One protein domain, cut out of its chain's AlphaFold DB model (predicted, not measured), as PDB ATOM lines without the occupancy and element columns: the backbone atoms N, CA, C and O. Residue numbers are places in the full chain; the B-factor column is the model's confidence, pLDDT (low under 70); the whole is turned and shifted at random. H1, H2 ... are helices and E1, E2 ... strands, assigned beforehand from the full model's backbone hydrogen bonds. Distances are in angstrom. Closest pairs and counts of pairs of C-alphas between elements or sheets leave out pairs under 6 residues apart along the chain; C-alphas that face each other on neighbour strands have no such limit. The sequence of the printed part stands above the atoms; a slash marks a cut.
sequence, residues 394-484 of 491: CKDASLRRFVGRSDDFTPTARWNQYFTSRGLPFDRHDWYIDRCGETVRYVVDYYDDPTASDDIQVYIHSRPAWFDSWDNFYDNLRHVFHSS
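AT A GLANCE: This is residues 394 to 484 of the 491 residues of a protein of Cystoisospora suis (UniProt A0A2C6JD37). A strongly twisted wall of four antiparallel strands makes the body, with two helices set off from it: H2 only grazes the sheet near the end of E4, and H1 lies off the sheet in the stretch between E1 and E2. The printed part has 91 residues, in the order E1 H1 E2 E3 E4 H2; the sheet runs E1 E2 E3 E4, and the class is mixed, helices and strands. It is only just compact, close to loose, with a radius of gyration of the C-alphas of 14.3 A and spans of 38 by 27 by 26 A.

HOW THE PARTS SIT: E1, residues 397 to 404, is an edge strand that bends by 57 degrees at residue 400. H1, residues 411 to 419, is not on the sheet. E2, residues 427 to 435, is antiparallel to E1 at 153 degrees, with N 403 and O 430 2.9 A apart, within hydrogen-bond range. E3, residues 438 to 448, forms a hairpin with E2, with N 433 and O 440 at 2.9 A. E4, residues 458 to 464, the other edge strand, forms a hairpin with E3, with N 443 and O 463 at 2.8 A. E2, E3 and E4 are a meander, each strand the antiparallel neighbour of the one before. H2, residues 470 to 482, only grazes the sheet with its residues 471 to 479; its closest C-alphas to E4 are those of Asn 472 and Pro 464, 5.6 A apart. H1 and H2 are apart. In both helices every O i to N i+4 pair is within hydrogen-bond range.

IN THESE COORDINATES: E1 begins at C-alpha 397 (145.772, 188.769, 214.299) and spans 20.4 A. E2 spans 25.0 A, E3 32.2 A, E4 19.6 A and H2 18.2 A, ending at C-alpha 482 (126.808, 191.214, 226.013).

THE WHOLE: The C-alphas farthest apart, those of Gly 437 and Thr 451, are 39.3 A apart. The printed part has no cut and no long link. Residues 483 to 484 have pLDDT under 70.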
ATOM      1  N   CYS A 394     142.310 196.902 213.131       71.06
ATOM      2  CA  CYS A 394     143.207 195.800 212.781       71.06
ATOM      3  C   CYS A 394     142.368 194.633 212.229       71.06
ATOM      4  O   CYS A 394     141.224 194.454 212.649       71.06
ATOM      5  N   LYS A 395     142.904 193.859 211.281       71.69
ATOM      6  CA  LYS A 395     142.246 192.647 210.745       71.69
ATOM      7  C   LYS A 395     143.078 191.380 210.926       71.69
ATOM      8  O   LYS A 395     142.514 190.295 211.021       71.69
ATOM      9  N   ASP A 396     144.394 191.532 211.006       82.88
ATOM     10  CA  ASP A 396     145.348 190.437 210.886       82.88
ATOM     11  C   ASP A 396     145.972 190.129 212.255       82.88
ATOM     12  O   ASP A 396     147.026 190.648 212.628       82.88
ATOM     13  N   ALA A 397     145.275 189.299 213.033       92.44
ATOM     14  CA  ALA A 397     145.772 188.769 214.299       92.44
ATOM     15  C   ALA A 397     146.675 187.547 214.056       92.44
ATOM     16  O   ALA A 397     146.326 186.653 213.282       92.44
ATOM     17  N   SER A 398     147.820 187.465 214.739       95.00
ATOM     18  CA  SER A 398     148.751 186.330 214.612       95.00
ATOM     19  C   SER A 398     149.308 185.853 215.951       95.00
ATOM     20  O   SER A 398     149.482 186.640 216.876       95.00
ATOM     21  N   LEU A 399     149.606 184.557 216.081       96.44
ATOM     22  CA  LEU A 399     150.185 184.011 217.308       96.44
ATOM     23  C   LEU A 399     151.700 184.263 217.328       96.44
ATOM     24  O   LEU A 399     152.452 183.702 216.523       96.44
ATOM     25  N   ARG A 400     152.147 185.086 218.286       95.50
ATOM     26  CA  ARG A 400     153.549 185.501 218.453       95.50
ATOM     27  C   ARG A 400     154.351 184.508 219.276       95.50
ATOM     28  O   ARG A 400     155.491 184.200 218.926       95.50
ATOM     29  N   ARG A 401     153.759 184.034 220.375       95.12
ATOM     30  CA  ARG A 401     154.293 182.984 221.255       95.12
ATOM     31  C   ARG A 401     153.210 182.425 222.174       95.12
ATOM     32  O   ARG A 401     152.242 183.121 222.473       95.12
ATOM     33  N   PHE A 402     153.417 181.222 222.696       94.25
ATOM     34  CA  PHE A 402     152.589 180.640 223.756       94.25
ATOM     35  C   PHE A 402     153.452 180.142 224.922       94.25
ATOM     36  O   PHE A 402     154.639 179.861 224.757       94.25
ATOM     37  N   VAL A 403     152.863 180.071 226.117       93.81
ATOM     38  CA  VAL A 403     153.523 179.614 227.347       93.81
ATOM     39  C   VAL A 403     152.555 178.749 228.154       93.81
ATOM     40  O   VAL A 403     151.503 179.233 228.572       93.81
ATOM     41  N   GLY A 404     152.916 177.489 228.403       91.12
ATOM     42  CA  GLY A 404     152.199 176.632 229.354       91.12
ATOM     43  C   GLY A 404     152.414 177.106 230.795       91.12
ATOM     44  O   GLY A 404     153.531 177.460 231.173       91.12
ATOM     45  N   ARG A 405     151.338 177.144 231.583       89.44
ATOM     46  CA  ARG A 405     151.272 177.700 232.945       89.44
ATOM     47  C   ARG A 405     150.295 176.907 233.834       89.44
ATOM     48  O   ARG A 405     149.555 177.508 234.613       89.44
ATOM     49  N   SER A 406     150.295 175.575 233.719       85.00
ATOM     50  CA  SER A 406     149.361 174.661 234.407       85.00
ATOM     51  C   SER A 406     149.155 174.973 235.891       85.00
ATOM     52  O   SER A 406     148.026 174.968 236.365       85.00
ATOM     53  N   ASP A 407     150.230 175.304 236.606       83.94
ATOM     54  CA  ASP A 407     150.216 175.416 238.069       83.94
ATOM     55  C   ASP A 407     149.871 176.849 238.546       83.94
ATOM     56  O   ASP A 407     149.475 177.073 239.696       83.94
ATOM     57  N   ASP A 408     149.963 177.843 237.652       87.12
ATOM     58  CA  ASP A 408     149.679 179.256 237.929       87.12
ATOM     59  C   ASP A 408     148.167 179.552 237.831       87.12
ATOM     60  O   ASP A 408     147.732 180.395 237.041       87.12
ATOM     61  N   PHE A 409     147.322 178.871 238.607       84.94
ATOM     62  CA  PHE A 409     145.870 179.093 238.546       84.94
ATOM     63  C   PHE A 409     145.495 180.561 238.788       84.94
ATOM     64  O   PHE A 409     145.853 181.135 239.825       84.94
ATOM     65  N   THR A 410     144.736 181.152 237.856       84.19
ATOM     66  CA  THR A 410     144.277 182.547 237.959       84.19
ATOM     67  C   THR A 410     143.421 182.773 239.216       84.19
ATOM     68  O   THR A 410     142.775 181.836 239.692       84.19
ATOM     69  N   PRO A 411     143.329 184.011 239.744       83.69
ATOM     70  CA  PRO A 411     142.399 184.324 240.832       83.69
ATOM     71  C   PRO A 411     140.952 183.927 240.500       83.69
ATOM     72  O   PRO A 411     140.247 183.406 241.358       83.69
ATOM     73  N   THR A 412     140.541 184.082 239.235       79.94
ATOM     74  CA  THR A 412     139.237 183.636 238.720       79.94
ATOM     75  C   THR A 412     139.077 182.116 238.775       79.94
ATOM     76  O   THR A 412     138.035 181.643 239.212       79.94
ATOM     77  N   ALA A 413     140.093 181.338 238.386       84.31
ATOM     78  CA  ALA A 413     140.056 179.876 238.471       84.31
ATOM     79  C   ALA A 413     139.969 179.390 239.930       84.31
ATOM     80  O   ALA A 413     139.142 178.542 240.249       84.31
ATOM     81  N   ARG A 414     140.749 179.990 240.842       86.25
ATOM     82  CA  ARG A 414     140.692 179.683 242.286       86.25
ATOM     83  C   ARG A 414     139.347 180.064 242.916       86.25
ATOM     84  O   ARG A 414     138.855 179.353 243.786       86.25
ATOM     85  N   TRP A 415     138.730 181.158 242.465       84.00
ATOM     86  CA  TRP A 415     137.369 181.531 242.860       84.00
ATOM     87  C   TRP A 415     136.336 180.526 242.329       84.00
ATOM     88  O   TRP A 415     135.508 180.033 243.093       84.00
ATOM     89  N   ASN A 416     136.418 180.161 241.047       81.81
ATOM     90  CA  ASN A 416     135.531 179.174 240.428       81.81
ATOM     91  C   ASN A 416     135.614 177.808 241.123       81.81
ATOM     92  O   ASN A 416     134.569 177.207 241.347       81.81
ATOM     93  N   GLN A 417     136.806 177.358 241.526       84.56
ATOM     94  CA  GLN A 417     136.997 176.120 242.291       84.56
ATOM     95  C   GLN A 417     136.203 176.104 243.608       84.56
ATOM     96  O   GLN A 417     135.692 175.060 244.000       84.56
ATOM     97  N   TYR A 418     136.125 177.240 244.309       81.56
ATOM     98  CA  TYR A 418     135.474 177.322 245.620       81.56
ATOM     99  C   TYR A 418     133.963 177.598 245.523       81.56
ATOM    100  O   TYR A 418     133.195 177.136 246.364       81.56
ATOM    101  N   PHE A 419     133.527 178.354 244.509       81.94
ATOM    102  CA  PHE A 419     132.148 178.848 244.389       81.94
ATOM    103  C   PHE A 419     131.335 178.236 243.233       81.94
ATOM    104  O   PHE A 419     130.161 178.572 243.084       81.94
ATOM    105  N   THR A 420     131.913 177.355 242.407       78.88
ATOM    106  CA  THR A 420     131.218 176.703 241.280       78.88
ATOM    107  C   THR A 420     131.594 175.227 241.153       78.88
ATOM    108  O   THR A 420     132.671 174.808 241.564       78.88
ATOM    109  N   SER A 421     130.738 174.438 240.506       76.38
ATOM    110  CA  SER A 421     130.987 173.017 240.225       76.38
ATOM    111  C   SER A 421     132.059 172.746 239.154       76.38
ATOM    112  O   SER A 421     132.364 171.586 238.909       76.38
ATOM    113  N   ARG A 422     132.646 173.778 238.523       76.19
ATOM    114  CA  ARG A 422     133.622 173.626 237.421       76.19
ATOM    115  C   ARG A 422     135.028 173.202 237.863       76.19
ATOM    116  O   ARG A 422     135.861 172.911 237.015       76.19
ATOM    117  N   GLY A 423     135.322 173.225 239.164       84.81
ATOM    118  CA  GLY A 423     136.648 172.894 239.692       84.81
ATOM    119  C   GLY A 423     137.755 173.874 239.269       84.81
ATOM    120  O   GLY A 423     137.515 175.068 239.076       84.81
ATOM    121  N   LEU A 424     138.983 173.358 239.174       88.25
ATOM    122  CA  LEU A 424     140.123 174.036 238.547       88.25
ATOM    123  C   LEU A 424     140.260 173.573 237.092       88.25
ATOM    124  O   LEU A 424     139.902 172.434 236.801       88.25
ATOM    125  N   PRO A 425     140.838 174.396 236.201       91.94
ATOM    126  CA  PRO A 425     141.261 173.910 234.898       91.94
ATOM    127  C   PRO A 425     142.397 172.888 235.055       91.94
ATOM    128  O   PRO A 425     143.272 173.067 235.903       91.94
ATOM    129  N   PHE A 426     142.407 171.833 234.238       90.44
ATOM    130  CA  PHE A 426     143.462 170.810 234.265       90.44
ATOM    131  C   PHE A 426     144.768 171.296 233.611       90.44
ATOM    132  O   PHE A 426     145.852 170.818 233.946       90.44
ATOM    133  N   ASP A 427     144.673 172.268 232.699       91.69
ATOM    134  CA  ASP A 427     145.811 172.979 232.120       91.69
ATOM    135  C   ASP A 427     145.445 174.457 231.874       91.69
ATOM    136  O   ASP A 427     144.290 174.812 231.623       91.69
ATOM    137  N   ARG A 428     146.446 175.336 231.932       94.50
ATOM    138  CA  ARG A 428     146.334 176.774 231.673       94.50
ATOM    139  C   ARG A 428     147.465 177.196 230.749       94.50
ATOM    140  O   ARG A 428     148.628 176.893 231.005       94.50
ATOM    141  N   HIS A 429     147.145 177.969 229.721       95.38
ATOM    142  CA  HIS A 429     148.121 178.542 228.800       95.38
ATOM    143  C   HIS A 429     147.960 180.064 228.681       95.38
ATOM    144  O   HIS A 429     146.847 180.583 228.650       95.38
ATOM    145  N   ASP A 430     149.082 180.776 228.569       96.25
ATOM    146  CA  ASP A 430     149.117 182.183 228.162       96.25
ATOM    147  C   ASP A 430     149.553 182.269 226.696       96.25
ATOM    148  O   ASP A 430     150.688 181.927 226.350       96.25
ATOM    149  N   TRP A 431     148.648 182.722 225.833       97.12
ATOM    150  CA  TRP A 431     148.910 182.971 224.415       97.12
ATOM    151  C   TRP A 431     149.168 184.465 224.219       97.12
ATOM    152  O   TRP A 431     148.520 185.304 224.840       97.12
ATOM    153  N   TYR A 432     150.130 184.811 223.372       96.75
ATOM    154  CA  TYR A 432     150.488 186.194 223.076       96.75
ATOM    155  C   TYR A 432     150.221 186.447 221.602       96.75
ATOM    156  O   TYR A 432     150.921 185.910 220.738       96.75
ATOM    157  N   ILE A 433     149.184 187.230 221.341       96.00
ATOM    158  CA  ILE A 433     148.686 187.547 220.008       96.00
ATOM    159  C   ILE A 433     149.271 188.887 219.592       96.00
ATOM    160  O   ILE A 433     149.286 189.827 220.381       96.00
ATOM    161  N   ASP A 434     149.774 188.971 218.371       94.31
ATOM    162  CA  ASP A 434     150.167 190.229 217.756       94.31
ATOM    163  C   ASP A 434     148.992 190.764 216.929       94.31
ATOM    164  O   ASP A 434     148.547 190.127 215.970       94.31
ATOM    165  N   ARG A 435     148.471 191.910 217.366       90.62
ATOM    166  CA  ARG A 435     147.363 192.673 216.794       90.62
ATOM    167  C   ARG A 435     147.970 193.906 216.128       90.62
ATOM    168  O   ARG A 435     148.103 194.957 216.752       90.62
ATOM    169  N   CYS A 436     148.394 193.762 214.872       86.38
ATOM    170  CA  CYS A 436     149.028 194.833 214.093       86.38
ATOM    171  C   CYS A 436     150.224 195.513 214.812       86.38
ATOM    172  O   CYS A 436     150.339 196.739 214.818       86.38
ATOM    173  N   GLY A 437     151.107 194.729 215.443       87.62
ATOM    174  CA  GLY A 437     152.280 195.197 216.192       87.62
ATOM    175  C   GLY A 437     152.065 195.377 217.700       87.62
ATOM    176  O   GLY A 437     153.043 195.408 218.453       87.62
ATOM    177  N   GLU A 438     150.817 195.456 218.178       90.25
ATOM    178  CA  GLU A 438     150.503 195.441 219.612       90.25
ATOM    179  C   GLU A 438     150.408 193.992 220.112       90.25
ATOM    180  O   GLU A 438     149.666 193.185 219.561       90.25
ATOM    181  N   THR A 439     151.159 193.627 221.156       94.44
ATOM    182  CA  THR A 439     151.134 192.258 221.699       94.44
ATOM    183  C   THR A 439     150.166 192.135 222.871       94.44
ATOM    184  O   THR A 439     150.464 192.559 223.988       94.44
ATOM    185  N   VAL A 440     149.034 191.480 222.629       94.94
ATOM    186  CA  VAL A 440     147.961 191.242 223.598       94.94
ATOM    187  C   VAL A 440     148.108 189.848 224.207       94.94
ATOM    188  O   VAL A 440     148.208 188.848 223.495       94.94
ATOM    189  N   ARG A 441     148.107 189.754 225.542       96.56
ATOM    190  CA  ARG A 441     148.079 188.460 226.238       96.56
ATOM    191  C   ARG A 441     146.645 187.966 226.399       96.56
ATOM    192  O   ARG A 441     145.813 188.654 226.988       96.56
ATOM    193  N   TYR A 442     146.401 186.742 225.957       96.50
ATOM    194  CA  TYR A 442     145.216 185.949 226.253       96.50
ATOM    195  C   TYR A 442     145.547 184.905 227.316       96.50
ATOM    196  O   TYR A 442     146.621 184.301 227.295       96.50
ATOM    197  N   VAL A 443     144.609 184.680 228.233       96.00
ATOM    198  CA  VAL A 443     144.642 183.561 229.176       96.00
ATOM    199  C   VAL A 443     143.625 182.527 228.720       96.00
ATOM    200  O   VAL A 443     142.448 182.851 228.547       96.00
ATOM    201  N   VAL A 444     144.082 181.292 228.546       96.06
ATOM    202  CA  VAL A 444     143.268 180.135 228.181       96.06
ATOM    203  C   VAL A 444     143.292 179.158 229.350       96.06
ATOM    204  O   VAL A 444     144.352 178.652 229.714       96.06
ATOM    205  N   ASP A 445     142.128 178.922 229.949       94.81
ATOM    206  CA  ASP A 445     141.927 177.874 230.951       94.81
ATOM    207  C   ASP A 445     141.169 176.706 230.284       94.81
ATOM    208  O   ASP A 445     140.141 176.945 229.639       94.81
ATOM    209  N   TYR A 446     141.651 175.469 230.442       93.50
ATOM    210  CA  TYR A 446     141.021 174.249 229.916       93.50
ATOM    211  C   TYR A 446     140.378 173.437 231.045       93.50
ATOM    212  O   TYR A 446     141.059 173.089 232.008       93.50
ATOM    213  N   TYR A 447     139.086 173.132 230.933       91.81
ATOM    214  CA  TYR A 447     138.316 172.374 231.927       91.81
ATOM    215  C   TYR A 447     137.742 171.100 231.302       91.81
ATOM    216  O   TYR A 447     137.359 171.112 230.132       91.81
ATOM    217  N   ASP A 448     137.638 170.030 232.086       89.44
ATOM    218  CA  ASP A 448     136.910 168.825 231.685       89.44
ATOM    219  C   ASP A 448     135.404 169.128 231.631       89.44
ATOM    220  O   ASP A 448     134.842 169.706 232.565       89.44
ATOM    221  N   ASP A 449     134.744 168.733 230.544       87.69
ATOM    222  CA  ASP A 449     133.300 168.859 230.355       87.69
ATOM    223  C   ASP A 449     132.684 167.507 229.959       87.69
ATOM    224  O   ASP A 449     132.427 167.253 228.778       87.69
ATOM    225  N   PRO A 450     132.389 166.635 230.942       83.69
ATOM    226  CA  PRO A 450     131.707 165.362 230.706       83.69
ATOM    227  C   PRO A 450     130.224 165.536 230.323       83.69
ATOM    228  O   PRO A 450     129.502 164.545 230.218       83.69
ATOM    229  N   THR A 451     129.741 166.775 230.158       84.50
ATOM    230  CA  THR A 451     128.396 167.091 229.649       84.50
ATOM    231  C   THR A 451     128.402 167.612 228.210       84.50
ATOM    232  O   THR A 451     127.330 167.819 227.637       84.50
ATOM    233  N   ALA A 452     129.580 167.783 227.601       84.19
ATOM    234  CA  ALA A 452     129.709 168.135 226.195       84.19
ATOM    235  C   ALA A 452     129.123 167.040 225.291       84.19
ATOM    236  O   ALA A 452     129.339 165.847 225.495       84.19
ATOM    237  N   SER A 453     128.421 167.452 224.235       81.00
ATOM    238  CA  SER A 453     127.857 166.551 223.222       81.00
ATOM    239  C   SER A 453     128.868 166.173 222.127       81.00
ATOM    240  O   SER A 453     128.470 165.973 220.981       81.00
ATOM    241  N   ASP A 454     130.167 166.173 222.437       84.94
ATOM    242  CA  ASP A 454     131.236 165.809 221.510       84.94
ATOM    243  C   ASP A 454     132.265 164.877 222.158       84.94
ATOM    244  O   ASP A 454     132.390 164.809 223.381       84.94
ATOM    245  N   ASP A 455     133.010 164.160 221.319       82.12
ATOM    246  CA  ASP A 455     133.982 163.145 221.746       82.12
ATOM    247  C   ASP A 455     135.256 163.742 222.378       82.12
ATOM    248  O   ASP A 455     136.184 163.008 222.715       82.12
ATOM    249  N   ILE A 456     135.342 165.075 222.500       84.75
ATOM    250  CA  ILE A 456     136.524 165.786 222.999       84.75
ATOM    251  C   ILE A 456     136.353 166.190 224.466       84.75
ATOM    252  O   ILE A 456     137.347 166.200 225.184       84.75
ATOM    253  N   GLN A 457     135.133 166.490 224.927       88.69
ATOM    254  CA  GLN A 457     134.810 166.702 226.351       88.69
ATOM    255  C   GLN A 457     135.696 167.740 227.073       88.69
ATOM    256  O   GLN A 457     135.965 167.629 228.269       88.69
ATOM    257  N   VAL A 458     136.143 168.781 226.357       90.75
ATOM    258  CA  VAL A 458     136.938 169.893 226.914       90.75
ATOM    259  C   VAL A 458     136.220 171.223 226.709       90.75
ATOM    260  O   VAL A 458     136.067 171.699 225.579       90.75
ATOM    261  N   TYR A 459     135.865 171.876 227.816       91.88
ATOM    262  CA  TYR A 459     135.419 173.264 227.826       91.88
ATOM    263  C   TYR A 459     136.625 174.213 227.850       91.88
ATOM    264  O   TYR A 459     137.415 174.250 228.798       91.88
ATOM    265  N   ILE A 460     136.756 175.008 226.790       94.25
ATOM    266  CA  ILE A 460     137.833 175.988 226.610       94.25
ATOM    267  C   ILE A 460     137.319 177.371 227.022       94.25
ATOM    268  O   ILE A 460     136.291 177.823 226.515       94.25
ATOM    269  N   HIS A 461     138.050 178.068 227.895       92.75
ATOM    270  CA  HIS A 461     137.723 179.427 228.330       92.75
ATOM    271  C   HIS A 461     138.890 180.390 228.066       92.75
ATOM    272  O   HIS A 461     139.674 180.724 228.964       92.75
ATOM    273  N   SER A 462     139.003 180.841 226.814       94.88
ATOM    274  CA  SER A 462     139.944 181.894 226.412       94.88
ATOM    275  C   SER A 462     139.379 183.302 226.651       94.88
ATOM    276  O   SER A 462     138.178 183.542 226.506       94.88
ATOM    277  N   ARG A 463     140.245 184.245 227.047       94.88
ATOM    278  CA  ARG A 463     139.910 185.674 227.236       94.88
ATOM    279  C   ARG A 463     141.155 186.573 227.253       94.88
ATOM    280  O   ARG A 463     142.214 186.094 227.668       94.88
ATOM    281  N   PRO A 464     141.057 187.869 226.902       95.56
ATOM    282  CA  PRO A 464     142.141 188.826 227.106       95.56
ATOM    283  C   PRO A 464     142.514 188.935 228.590       95.56
ATOM    284  O   PRO A 464     141.659 188.837 229.475       95.56
ATOM    285  N   ALA A 465     143.789 189.164 228.888       94.56
ATOM    286  CA  ALA A 465     144.269 189.300 230.256       94.56
ATOM    287  C   ALA A 465     143.774 190.612 230.898       94.56
ATOM    288  O   ALA A 465     144.170 191.706 230.495       94.56
ATOM    289  N   TRP A 466     142.916 190.475 231.918       90.81
ATOM    290  CA  TRP A 466     142.086 191.529 232.529       90.81
ATOM    291  C   TRP A 466     142.815 192.797 232.986       90.81
ATOM    292  O   TRP A 466     142.188 193.847 233.057       90.81
ATOM    293  N   PHE A 467     144.097 192.698 233.345       89.25
ATOM    294  CA  PHE A 467     144.859 193.788 233.970       89.25
ATOM    295  C   PHE A 467     146.131 194.159 233.192       89.25
ATOM    296  O   PHE A 467     146.949 194.925 233.692       89.25
ATOM    297  N   ASP A 468     146.299 193.631 231.975       90.62
ATOM    298  CA  ASP A 468     147.465 193.912 231.128       90.62
ATOM    299  C   ASP A 468     147.293 195.224 230.338       90.62
ATOM    300  O   ASP A 468     148.276 195.896 230.035       90.62
ATOM    301  N   SER A 469     146.050 195.619 230.030       90.31
ATOM    302  CA  SER A 469     145.715 196.906 229.405       90.31
ATOM    303  C   SER A 469     144.299 197.367 229.775       90.31
ATOM    304  O   SER A 469     143.450 196.569 230.182       90.31
ATOM    305  N   TRP A 470     144.022 198.666 229.615       90.19
ATOM    306  CA  TRP A 470     142.678 199.215 229.828       90.19
ATOM    307  C   TRP A 470     141.672 198.727 228.784       90.19
ATOM    308  O   TRP A 470     140.537 198.428 229.151       90.19
ATOM    309  N   ASP A 471     142.062 198.603 227.510       88.44
ATOM    310  CA  ASP A 471     141.174 198.035 226.491       88.44
ATOM    311  C   ASP A 471     140.829 196.569 226.827       88.44
ATOM    312  O   ASP A 471     139.647 196.248 226.860       88.44
ATOM    313  N   ASN A 472     141.787 195.728 227.257       91.50
ATOM    314  CA  ASN A 472     141.493 194.363 227.733       91.50
ATOM    315  C   ASN A 472     140.480 194.337 228.891       91.50
ATOM    316  O   ASN A 472     139.612 193.461 228.936       91.50
ATOM    317  N   PHE A 473     140.599 195.263 229.849       92.06
ATOM    318  CA  PHE A 473     139.670 195.382 230.975       92.06
ATOM    319  C   PHE A 473     138.256 195.751 230.498       92.06
ATOM    320  O   PHE A 473     137.276 195.114 230.889       92.06
ATOM    321  N   TYR A 474     138.147 196.742 229.608       90.38
ATOM    322  CA  TYR A 474     136.871 197.170 229.038       90.38
ATOM    323  C   TYR A 474     136.237 196.123 228.115       90.38
ATOM    324  O   TYR A 474     135.013 195.988 228.121       90.38
ATOM    325  N   ASP A 475     137.034 195.377 227.351       90.38
ATOM    326  CA  ASP A 475     136.561 194.292 226.494       90.38
ATOM    327  C   ASP A 475     135.996 193.151 227.343       90.38
ATOM    328  O   ASP A 475     134.867 192.725 227.111       90.38
ATOM    329  N   ASN A 476     136.716 192.717 228.388       92.12
ATOM    330  CA  ASN A 476     136.223 191.705 229.328       92.12
ATOM    331  C   ASN A 476     134.916 192.141 230.009       92.12
ATOM    332  O   ASN A 476     133.957 191.368 230.044       92.12
ATOM    333  N   LEU A 477     134.840 193.383 230.508       91.12
ATOM    334  CA  LEU A 477     133.608 193.909 231.103       91.12
ATOM    335  C   LEU A 477     132.451 193.937 230.097       91.12
ATOM    336  O   LEU A 477     131.369 193.436 230.402       91.12
ATOM    337  N   ARG A 478     132.654 194.490 228.891       87.88
ATOM    338  CA  ARG A 478     131.592 194.538 227.875       87.88
ATOM    339  C   ARG A 478     131.155 193.144 227.454       87.88
ATOM    340  O   ARG A 478     129.953 192.936 227.337       87.88
ATOM    341  N   HIS A 479     132.077 192.205 227.273       88.00
ATOM    342  CA  HIS A 479     131.753 190.829 226.906       88.00
ATOM    343  C   HIS A 479     130.857 190.167 227.964       88.00
ATOM    344  O   HIS A 479     129.852 189.566 227.606       88.00
ATOM    345  N   VAL A 480     131.126 190.347 229.265       85.44
ATOM    346  CA  VAL A 480     130.240 189.841 230.336       85.44
ATOM    347  C   VAL A 480     128.816 190.411 230.222       85.44
ATOM    348  O   VAL A 480     127.847 189.665 230.374       85.44
ATOM    349  N   PHE A 481     128.664 191.700 229.900       82.75
ATOM    350  CA  PHE A 481     127.341 192.310 229.702       82.75
ATOM    351  C   PHE A 481     126.651 191.907 228.386       82.75
ATOM    352  O   PHE A 481     125.430 191.820 228.375       82.75
ATOM    353  N   HIS A 482     127.389 191.628 227.304       77.94
ATOM    354  CA  HIS A 482     126.808 191.214 226.013       77.94
ATOM    355  C   HIS A 482     126.505 189.708 225.946       77.94
ATOM    356  O   HIS A 482     125.545 189.307 225.296       77.94
ATOM    357  N   SER A 483     127.286 188.864 226.632       68.12
ATOM    358  CA  SER A 483     127.022 187.421 226.757       68.12
ATOM    359  C   SER A 483     125.967 187.081 227.812       68.12
ATOM    360  O   SER A 483     125.547 185.930 227.897       68.12
ATOM    361  N   SER A 484     125.544 188.052 228.625       49.22
ATOM    362  CA  SER A 484     124.388 187.894 229.506       49.22
ATOM    363  C   SER A 484     123.115 187.984 228.655       49.22
ATOM    364  O   SER A 484     122.833 189.067 228.140       49.22
TER     365      SER A 484